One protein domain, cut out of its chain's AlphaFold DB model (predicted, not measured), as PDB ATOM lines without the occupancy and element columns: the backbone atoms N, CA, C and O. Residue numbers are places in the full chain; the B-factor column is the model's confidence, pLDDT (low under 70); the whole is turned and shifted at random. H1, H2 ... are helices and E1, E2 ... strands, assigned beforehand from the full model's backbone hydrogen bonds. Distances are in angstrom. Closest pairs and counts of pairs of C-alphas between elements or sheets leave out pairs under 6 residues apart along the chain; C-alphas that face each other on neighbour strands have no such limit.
ATOM      1  N   PRO A 383     -19.667  19.930  34.970       62.62
ATOM      2  CA  PRO A 383     -18.801  19.038  34.203       62.62
ATOM      3  C   PRO A 383     -17.572  19.789  33.662       62.62
ATOM      4  O   PRO A 383     -17.654  20.945  33.255       62.62
ATOM      5  N   THR A 384     -16.417  19.122  33.638       56.94
ATOM      6  CA  THR A 384     -15.247  19.550  32.851       56.94
ATOM      7  C   THR A 384     -15.303  18.960  31.451       56.94
ATOM      8  O   THR A 384     -15.899  17.906  31.233       56.94
ATOM      9  N   SER A 385     -14.528  19.543  30.540       42.75
ATOM     10  CA  SER A 385     -14.210  19.001  29.213       42.75
ATOM     11  C   SER A 385     -13.547  17.608  29.220       42.75
ATOM     12  O   SER A 385     -13.368  17.022  28.159       42.75
ATOM     13  N   SER A 386     -13.212  17.042  30.390       48.88
ATOM     14  CA  SER A 386     -12.717  15.661  30.547       48.88
ATOM     15  C   SER A 386     -13.754  14.676  31.122       48.88
ATOM     16  O   SER A 386     -13.391  13.574  31.531       48.88
ATOM     17  N   GLY A 387     -15.023  15.081  31.262       47.53
ATOM     18  CA  GLY A 387     -16.075  14.268  31.897       47.53
ATOM     19  C   GLY A 387     -15.926  14.099  33.421       47.53
ATOM     20  O   GLY A 387     -16.690  13.380  34.064       47.53
ATOM     21  N   LYS A 388     -14.945  14.762  34.045       53.28
ATOM     22  CA  LYS A 388     -14.813  14.848  35.509       53.28
ATOM     23  C   LYS A 388     -15.598  16.056  36.020       53.28
ATOM     24  O   LYS A 388     -15.582  17.095  35.374       53.28
ATOM     25  N   TYR A 389     -16.256  15.947  37.168       60.88
ATOM     26  CA  TYR A 389     -16.938  17.085  37.796       60.88
ATOM     27  C   TYR A 389     -15.944  17.900  38.629       60.88
ATOM     28  O   TYR A 389     -15.135  17.298  39.335       60.88
ATOM     29  N   THR A 390     -15.999  19.233  38.550       67.94
ATOM     30  CA  THR A 390     -15.168  20.125  39.391       67.94
ATOM     31  C   THR A 390     -15.750  20.308  40.781       67.94
ATOM     32  O   THR A 390     -15.001  20.306  41.751       67.94
ATOM     33  N   SER A 391     -17.073  20.446  40.896       82.31
ATOM     34  CA  SER A 391     -17.739  20.463  42.195       82.31
ATOM     35  C   SER A 391     -19.234  20.133  42.138       82.31
ATOM     36  O   SER A 391     -19.841  20.134  41.062       82.31
ATOM     37  N   PHE A 392     -19.816  19.888  43.316       88.69
ATOM     38  CA  PHE A 392     -21.218  19.523  43.527       88.69
ATOM     39  C   PHE A 392     -21.902  20.386  44.596       88.69
ATOM     40  O   PHE A 392     -21.265  20.792  45.568       88.69
ATOM     41  N   ASN A 393     -23.203  20.624  44.449       91.88
ATOM     42  CA  ASN A 393     -24.108  20.993  45.538       91.88
ATOM     43  C   ASN A 393     -25.172  19.897  45.662       91.88
ATOM     44  O   ASN A 393     -25.731  19.472  44.650       91.88
ATOM     45  N   ILE A 394     -25.454  19.462  46.889       95.50
ATOM     46  CA  ILE A 394     -26.543  18.531  47.205       95.50
ATOM     47  C   ILE A 394     -27.647  19.366  47.845       95.50
ATOM     48  O   ILE A 394     -27.462  19.933  48.919       95.50
ATOM     49  N   ILE A 395     -28.778  19.484  47.162       97.31
ATOM     50  CA  ILE A 395     -29.856  20.391  47.546       97.31
ATOM     51  C   ILE A 395     -31.032  19.552  48.021       97.31
ATOM     52  O   ILE A 395     -31.617  18.819  47.229       97.31
ATOM     53  N   TYR A 396     -31.388  19.683  49.294       97.94
ATOM     54  CA  TYR A 396     -32.656  19.204  49.830       97.94
ATOM     55  C   TYR A 396     -33.736  20.246  49.513       97.94
ATOM     56  O   TYR A 396     -33.595  21.416  49.872       97.94
ATOM     57  N   ILE A 397     -34.790  19.841  48.801       97.56
ATOM     58  CA  ILE A 397     -35.864  20.750  48.376       97.56
ATOM     59  C   ILE A 397     -36.941  20.767  49.461       97.56
ATOM     60  O   ILE A 397     -37.431  19.705  49.845       97.56
ATOM     61  N   ASP A 398     -37.246  21.949  50.002       96.12
ATOM     62  CA  ASP A 398     -38.166  22.237  51.125       96.12
ATOM     63  C   ASP A 398     -37.844  21.537  52.473       96.12
ATOM     64  O   ASP A 398     -38.327  21.939  53.536       96.12
ATOM     65  N   ASN A 399     -36.961  20.540  52.462       95.44
ATOM     66  CA  ASN A 399     -36.564  19.709  53.593       95.44
ATOM     67  C   ASN A 399     -35.221  20.174  54.176       95.44
ATOM     68  O   ASN A 399     -34.333  20.600  53.442       95.44
ATOM     69  N   GLU A 400     -35.043  20.051  55.493       95.62
ATOM     70  CA  GLU A 400     -33.725  20.267  56.102       95.62
ATOM     71  C   GLU A 400     -32.764  19.116  55.747       95.62
ATOM     72  O   GLU A 400     -33.171  17.947  55.804       95.62
ATOM     73  N   PRO A 401     -31.485  19.401  55.436       96.12
ATOM     74  CA  PRO A 401     -30.452  18.381  55.358       96.12
ATOM     75  C   PRO A 401     -30.366  17.561  56.657       96.12
ATOM     76  O   PRO A 401     -30.531  18.106  57.751       96.12
ATOM     77  N   PRO A 402     -30.061  16.254  56.586       96.19
ATOM     78  CA  PRO A 402     -29.821  15.440  57.766       96.19
ATOM     79  C   PRO A 402     -28.680  16.009  58.621       96.19
ATOM     80  O   PRO A 402     -27.553  16.134  58.146       96.19
ATOM     81  N   MET A 403     -28.959  16.306  59.893       94.00
ATOM     82  CA  MET A 403     -27.987  16.848  60.853       94.00
ATOM     83  C   MET A 403     -27.692  15.867  61.996       94.00
ATOM     84  O   MET A 403     -28.563  15.116  62.446       94.00
ATOM     85  N   LYS A 404     -26.454  15.904  62.497       93.56
ATOM     86  CA  LYS A 404     -25.931  15.121  63.627       93.56
ATOM     87  C   LYS A 404     -24.910  15.979  64.375       93.56
ATOM     88  O   LYS A 404     -23.906  16.399  63.808       93.56
ATOM     89  N   ASN A 405     -25.188  16.282  65.645       89.94
ATOM     90  CA  ASN A 405     -24.351  17.128  66.512       89.94
ATOM     91  C   ASN A 405     -23.976  18.498  65.893       89.94
ATOM     92  O   ASN A 405     -22.830  18.932  65.981       89.94
ATOM     93  N   GLY A 406     -24.935  19.163  65.238       87.56
ATOM     94  CA  GLY A 406     -24.735  20.489  64.634       87.56
ATOM     95  C   GLY A 406     -23.970  20.502  63.303       87.56
ATOM     96  O   GLY A 406     -23.659  21.580  62.813       87.56
ATOM     97  N   LYS A 407     -23.686  19.336  62.707       91.56
ATOM     98  CA  LYS A 407     -23.059  19.187  61.381       91.56
ATOM     99  C   LYS A 407     -23.870  18.252  60.487       91.56
ATOM    100  O   LYS A 407     -24.710  17.505  60.988       91.56
ATOM    101  N   ILE A 408     -23.591  18.259  59.183       94.94
ATOM    102  CA  ILE A 408     -24.237  17.361  58.217       94.94
ATOM    103  C   ILE A 408     -23.953  15.887  58.558       94.94
ATOM    104  O   ILE A 408     -22.806  15.465  58.718       94.94
ATOM    105  N   ASP A 409     -25.012  15.085  58.623       96.06
ATOM    106  CA  ASP A 409     -24.978  13.639  58.835       96.06
ATOM    107  C   ASP A 409     -24.691  12.917  57.506       96.06
ATOM    108  O   ASP A 409     -25.602  12.437  56.824       96.06
ATOM    109  N   ARG A 410     -23.405  12.860  57.119       94.81
ATOM    110  CA  ARG A 410     -22.943  12.212  55.872       94.81
ATOM    111  C   ARG A 410     -23.473  10.785  55.689       94.81
ATOM    112  O   ARG A 410     -23.672  10.378  54.547       94.81
ATOM    113  N   ASP A 411     -23.723  10.045  56.770       95.62
ATOM    114  CA  ASP A 411     -24.241   8.671  56.711       95.62
ATOM    115  C   ASP A 411     -25.672   8.646  56.145       95.62
ATOM    116  O   ASP A 411     -25.976   7.884  55.225       95.62
ATOM    117  N   LYS A 412     -26.540   9.544  56.634       96.06
ATOM    118  CA  LYS A 412     -27.915   9.701  56.134       96.06
ATOM    119  C   LYS A 412     -27.956  10.322  54.741       96.06
ATOM    120  O   LYS A 412     -28.725   9.855  53.907       96.06
ATOM    121  N   VAL A 413     -27.098  11.307  54.455       96.75
ATOM    122  CA  VAL A 413     -26.985  11.871  53.096       96.75
ATOM    123  C   VAL A 413     -26.546  10.791  52.099       96.75
ATOM    124  O   VAL A 413     -27.117  10.690  51.017       96.75
ATOM    125  N   ARG A 414     -25.602   9.910  52.466       97.25
ATOM    126  CA  ARG A 414     -25.228   8.745  51.644       97.25
ATOM    127  C   ARG A 414     -26.404   7.794  51.430       97.25
ATOM    128  O   ARG A 414     -26.588   7.324  50.311       97.25
ATOM    129  N   GLN A 415     -27.190   7.499  52.468       96.56
ATOM    130  CA  GLN A 415     -28.379   6.648  52.340       96.56
ATOM    131  C   GLN A 415     -29.408   7.252  51.373       96.56
ATOM    132  O   GLN A 415     -29.907   6.549  50.496       96.56
ATOM    133  N   ASP A 416     -29.676   8.553  51.492       96.25
ATOM    134  CA  ASP A 416     -30.566   9.281  50.590       96.25
ATOM    135  C   ASP A 416     -30.059   9.255  49.135       96.25
ATOM    136  O   ASP A 416     -30.818   8.932  48.223       96.25
ATOM    137  N   LEU A 417     -28.766   9.521  48.906       94.75
ATOM    138  CA  LEU A 417     -28.149   9.480  47.572       94.75
ATOM    139  C   LEU A 417     -28.159   8.073  46.953       94.75
ATOM    140  O   LEU A 417     -28.382   7.938  45.749       94.75
ATOM    141  N   LYS A 418     -27.992   7.014  47.757       94.06
ATOM    142  CA  LYS A 418     -28.192   5.626  47.299       94.06
ATOM    143  C   LYS A 418     -29.636   5.367  46.870       94.06
ATOM    144  O   LYS A 418     -29.855   4.641  45.906       94.06
ATOM    145  N   GLY A 419     -30.610   5.998  47.528       92.19
ATOM    146  CA  GLY A 419     -32.017   5.985  47.115       92.19
ATOM    147  C   GLY A 419     -32.266   6.600  45.731       92.19
ATOM    148  O   GLY A 419     -33.230   6.227  45.071       92.19
ATOM    149  N   LEU A 420     -31.372   7.478  45.259       91.50
ATOM    150  CA  LEU A 420     -31.374   8.039  43.899       91.50
ATOM    151  C   LEU A 420     -30.559   7.196  42.889       91.50
ATOM    152  O   LEU A 420     -30.364   7.607  41.744       91.50
ATOM    153  N   GLY A 421     -30.053   6.027  43.296       90.50
ATOM    154  CA  GLY A 421     -29.311   5.102  42.436       90.50
ATOM    155  C   GLY A 421     -27.814   5.390  42.271       90.50
ATOM    156  O   GLY A 421     -27.180   4.741  41.442       90.50
ATOM    157  N   TYR A 422     -27.226   6.323  43.031       90.69
ATOM    158  CA  TYR A 422     -25.778   6.572  42.980       90.69
ATOM    159  C   TYR A 422     -24.976   5.492  43.718       90.69
ATOM    160  O   TYR A 422     -25.340   5.043  44.809       90.69
ATOM    161  N   THR A 423     -23.843   5.101  43.135       91.94
ATOM    162  CA  THR A 423     -22.888   4.160  43.736       91.94
ATOM    163  C   THR A 423     -22.047   4.820  44.834       91.94
ATOM    164  O   THR A 423     -21.870   6.038  44.848       91.94
ATOM    165  N   ASP A 424     -21.456   4.030  45.742       93.62
ATOM    166  CA  ASP A 424     -20.575   4.577  46.792       93.62
ATOM    167  C   ASP A 424     -19.400   5.389  46.225       93.62
ATOM    168  O   ASP A 424     -19.090   6.446  46.763       93.62
ATOM    169  N   SER A 425     -18.810   4.958  45.103       90.81
ATOM    170  CA  SER A 425     -17.712   5.672  44.431       90.81
ATOM    171  C   SER A 425     -18.139   7.041  43.880       90.81
ATOM    172  O   SER A 425     -17.391   8.019  43.954       90.81
ATOM    173  N   GLU A 426     -19.366   7.150  43.362       88.94
ATOM    174  CA  GLU A 426     -19.924   8.431  42.917       88.94
ATOM    175  C   GLU A 426     -20.227   9.349  44.103       88.94
ATOM    176  O   GLU A 426     -19.903  10.534  44.052       88.94
ATOM    177  N   ILE A 427     -20.777   8.806  45.192       93.69
ATOM    178  CA  ILE A 427     -21.066   9.559  46.419       93.69
ATOM    179  C   ILE A 427     -19.769  10.049  47.083       93.69
ATOM    180  O   ILE A 427     -19.689  11.201  47.509       93.69
ATOM    181  N   ASP A 428     -18.720   9.226  47.114       92.88
ATOM    182  CA  ASP A 428     -17.395   9.618  47.607       92.88
ATOM    183  C   ASP A 428     -16.801  10.745  46.750       92.88
ATOM    184  O   ASP A 428     -16.294  11.737  47.278       92.88
ATOM    185  N   LYS A 429     -16.934  10.652  45.420       89.25
ATOM    186  CA  LYS A 429     -16.550  11.724  44.491       89.25
ATOM    187  C   LYS A 429     -17.347  13.010  44.742       89.25
ATOM    188  O   LYS A 429     -16.747  14.083  44.678       89.25
ATOM    189  N   MET A 430     -18.639  12.932  45.070       90.44
ATOM    190  CA  MET A 430     -19.445  14.101  45.450       90.44
ATOM    191  C   MET A 430     -18.947  14.733  46.754       90.44
ATOM    192  O   MET A 430     -18.637  15.923  46.773       90.44
ATOM    193  N   PHE A 431     -18.792  13.946  47.822       91.81
ATOM    194  CA  PHE A 431     -18.337  14.435  49.129       91.81
ATOM    195  C   PHE A 431     -16.909  15.002  49.129       91.81
ATOM    196  O   PHE A 431     -16.605  15.882  49.939       91.81
ATOM    197  N   ASN A 432     -16.042  14.508  48.242       88.81
ATOM    198  CA  ASN A 432     -14.676  15.007  48.078       88.81
ATOM    199  C   ASN A 432     -14.598  16.296  47.242       88.81
ATOM    200  O   ASN A 432     -13.593  16.993  47.315       88.81
ATOM    201  N   ASN A 433     -15.643  16.629  46.474       86.94
ATOM    202  CA  ASN A 433     -15.694  17.799  45.588       86.94
ATOM    203  C   ASN A 433     -16.942  18.662  45.872       86.94
ATOM    204  O   ASN A 433     -17.613  19.142  44.961       86.94
ATOM    205  N   LEU A 434     -17.307  18.850  47.140       88.12
ATOM    206  CA  LEU A 434     -18.391  19.766  47.512       88.12
ATOM    207  C   LEU A 434     -18.021  21.224  47.179       88.12
ATOM    208  O   LEU A 434     -16.871  21.624  47.348       88.12
ATOM    209  N   SER A 435     -18.994  22.021  46.725       84.31
ATOM    210  CA  SER A 435     -18.810  23.410  46.252       84.31
ATOM    211  C   SER A 435     -18.620  24.409  47.398       84.31
ATOM    212  O   SER A 435     -19.447  25.298  47.617       84.31
ATOM    213  N   LYS A 436     -17.533  24.231  48.144       80.94
ATOM    214  CA  LYS A 436     -17.161  25.029  49.312       80.94
ATOM    215  C   LYS A 436     -16.188  26.147  48.940       80.94
ATOM    216  O   LYS A 436     -15.499  26.049  47.926       80.94
ATOM    217  N   THR A 437     -16.150  27.208  49.735       74.81
ATOM    218  CA  THR A 437     -15.183  28.306  49.601       74.81
ATOM    219  C   THR A 437     -13.910  28.017  50.395       74.81
ATOM    220  O   THR A 437     -13.931  27.291  51.387       74.81
ATOM    221  N   ASP A 438     -12.793  28.644  50.018       64.12
ATOM    222  CA  ASP A 438     -11.507  28.490  50.726       64.12
ATOM    223  C   ASP A 438     -11.575  28.849  52.228       64.12
ATOM    224  O   ASP A 438     -10.738  28.410  53.022       64.12
ATOM    225  N   GLN A 439     -12.569  29.655  52.626       63.09
ATOM    226  CA  GLN A 439     -12.788  30.110  54.001       63.09
ATOM    227  C   GLN A 439     -13.616  29.129  54.849       63.09
ATOM    228  O   GLN A 439     -13.405  29.054  56.060       63.09
ATOM    229  N   ALA A 440     -14.527  28.358  54.246       59.91
ATOM    230  CA  ALA A 440     -15.450  27.481  54.961       59.91
ATOM    231  C   ALA A 440     -15.205  26.005  54.613       59.91
ATOM    232  O   ALA A 440     -15.468  25.518  53.520       59.91
ATOM    233  N   ARG A 441     -14.714  25.234  55.591       66.88
ATOM    234  CA  ARG A 441     -14.460  23.791  55.416       66.88
ATOM    235  C   ARG A 441     -15.681  22.906  55.708       66.88
ATOM    236  O   ARG A 441     -15.576  21.687  55.560       66.88
ATOM    237  N   ASP A 442     -16.817  23.488  56.093       82.75
ATOM    238  CA  ASP A 442     -18.037  22.768  56.489       82.75
ATOM    239  C   ASP A 442     -18.889  22.342  55.284       82.75
ATOM    240  O   ASP A 442     -19.115  23.110  54.354       82.75
ATOM    241  N   ASP A 443     -19.394  21.111  55.311       88.75
ATOM    242  CA  ASP A 443     -20.269  20.573  54.270       88.75
ATOM    243  C   ASP A 443     -21.633  21.266  54.218       88.75
ATOM    244  O   ASP A 443     -22.251  21.278  53.154       88.75
ATOM    245  N   ALA A 444     -22.070  21.898  55.313       88.50
ATOM    246  CA  ALA A 444     -23.292  22.704  55.357       88.50
ATOM    247  C   ALA A 444     -23.288  23.897  54.374       88.50
ATOM    248  O   ALA A 444     -24.332  24.486  54.115       88.50
ATOM    249  N   GLU A 445     -22.134  24.253  53.794       86.88
ATOM    250  CA  GLU A 445     -22.031  25.276  52.748       86.88
ATOM    251  C   GLU A 445     -22.490  24.781  51.352       86.88
ATOM    252  O   GLU A 445     -22.848  25.589  50.491       86.88
ATOM    253  N   ALA A 446     -22.478  23.463  51.119       89.75
ATOM    254  CA  ALA A 446     -22.752  22.834  49.819       89.75
ATOM    255  C   ALA A 446     -23.805  21.708  49.877       89.75
ATOM    256  O   ALA A 446     -24.293  21.264  48.836       89.75
ATOM    257  N   ILE A 447     -24.154  21.242  51.079       95.31
ATOM    258  CA  ILE A 447     -25.280  20.350  51.354       95.31
ATOM    259  C   ILE A 447     -26.340  21.194  52.061       95.31
ATOM    260  O   ILE A 447     -26.273  21.398  53.271       95.31
ATOM    261  N   ILE A 448     -27.265  21.750  51.282       94.81
ATOM    262  CA  ILE A 448     -28.125  22.864  51.700       94.81
ATOM    263  C   ILE A 448     -29.609  22.553  51.520       94.81
ATOM    264  O   ILE A 448     -29.986  21.721  50.696       94.81
ATOM    265  N   LYS A 449     -30.451  23.292  52.243       96.94
ATOM    266  CA  LYS A 449     -31.863  23.472  51.902       96.94
ATOM    267  C   LYS A 449     -32.013  24.588  50.867       96.94
ATOM    268  O   LYS A 449     -31.348  25.616  50.994       96.94
ATOM    269  N   LEU A 450     -32.912  24.399  49.904       97.31
ATOM    270  CA  LEU A 450     -33.519  25.463  49.095       97.31
ATOM    271  C   LEU A 450     -35.035  25.241  49.037       97.31
ATOM    272  O   LEU A 450     -35.487  24.098  49.153       97.31
ATOM    273  N   SER A 451     -35.822  26.297  48.837       96.62
ATOM    274  CA  SER A 451     -37.247  26.127  48.523       96.62
ATOM    275  C   SER A 451     -37.459  25.562  47.114       96.62
ATOM    276  O   SER A 451     -36.582  25.649  46.244       96.62
ATOM    277  N   LYS A 452     -38.650  25.017  46.852       95.88
ATOM    278  CA  LYS A 452     -39.101  24.650  45.500       95.88
ATOM    279  C   LYS A 452     -38.896  25.796  44.496       95.88
ATOM    280  O   LYS A 452     -38.370  25.567  43.409       95.88
ATOM    281  N   GLU A 453     -39.231  27.029  44.861       96.56
ATOM    282  CA  GLU A 453     -39.086  28.204  43.992       96.56
ATOM    283  C   GLU A 453     -37.628  28.667  43.849       96.56
ATOM    284  O   GLU A 453     -37.222  29.115  42.780       96.56
ATOM    285  N   GLU A 454     -36.785  28.481  44.866       97.56
ATOM    286  CA  GLU A 454     -35.338  28.688  44.726       97.56
ATOM    287  C   GLU A 454     -34.675  27.665  43.783       97.56
ATOM    288  O   GLU A 454     -33.583  27.930  43.285       97.56
ATOM    289  N   VAL A 455     -35.310  26.523  43.489       97.56
ATOM    290  CA  VAL A 455     -34.812  25.524  42.518       97.56
ATOM    291  C   VAL A 455     -35.440  25.680  41.129       97.56
ATOM    292  O   VAL A 455     -34.744  25.486  40.132       97.56
ATOM    293  N   PHE A 456     -36.724  26.038  41.052       97.56
ATOM    294  CA  PHE A 456     -37.528  26.004  39.820       97.56
ATOM    295  C   PHE A 456     -38.161  27.353  39.415       97.56
ATOM    296  O   PHE A 456     -38.868  27.423  38.411       97.56
TER     297      PHE A 456
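AT A GLANCE: This is residues 383 to 456 of the 1179 residues of a protein of Helicobacter canis (UniProt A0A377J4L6). A ribbon of two parallel strands, E1 and short E2, has helices H1 and H2 on one side and short H3 at its end. The 74 printed residues, mixed in class, have the order E1 H1 H2 E2 H3. E1, H1, H2, E2 form a strand-helix-strand unit, parallel strands joined through helices, crossover right-handed. The whole is compact, radius of gyration of the C-alphas 12.7 A, spanning 35 by 29 by 29 A.

HOW THE PARTS SIT: E1, residues 389 to 397, and E2, residues 447 to 450, are parallel; N 396 and O 448 are within hydrogen-bond range, 2.8 A. H1, residues 410 to 419, touches H2, residues 424 to 432; the closest C-alphas, Arg 414 and Ile 427, are 6.7 A apart. Every O i to N i+4 pair is within range in H1, H2 and H3, residues 452 to 456.

IN THESE COORDINATES: E1 spans 22.0 A from C-alpha 389 at (-16.938, 17.085, 37.796); H1 spans 14.1 A; H3 ends at C-alpha 456, (-37.528, 26.004, 39.820).

THE WHOLE: The printed part has no cut; pLDDT is under 70 in residues 383 to 390 and 438 to 441.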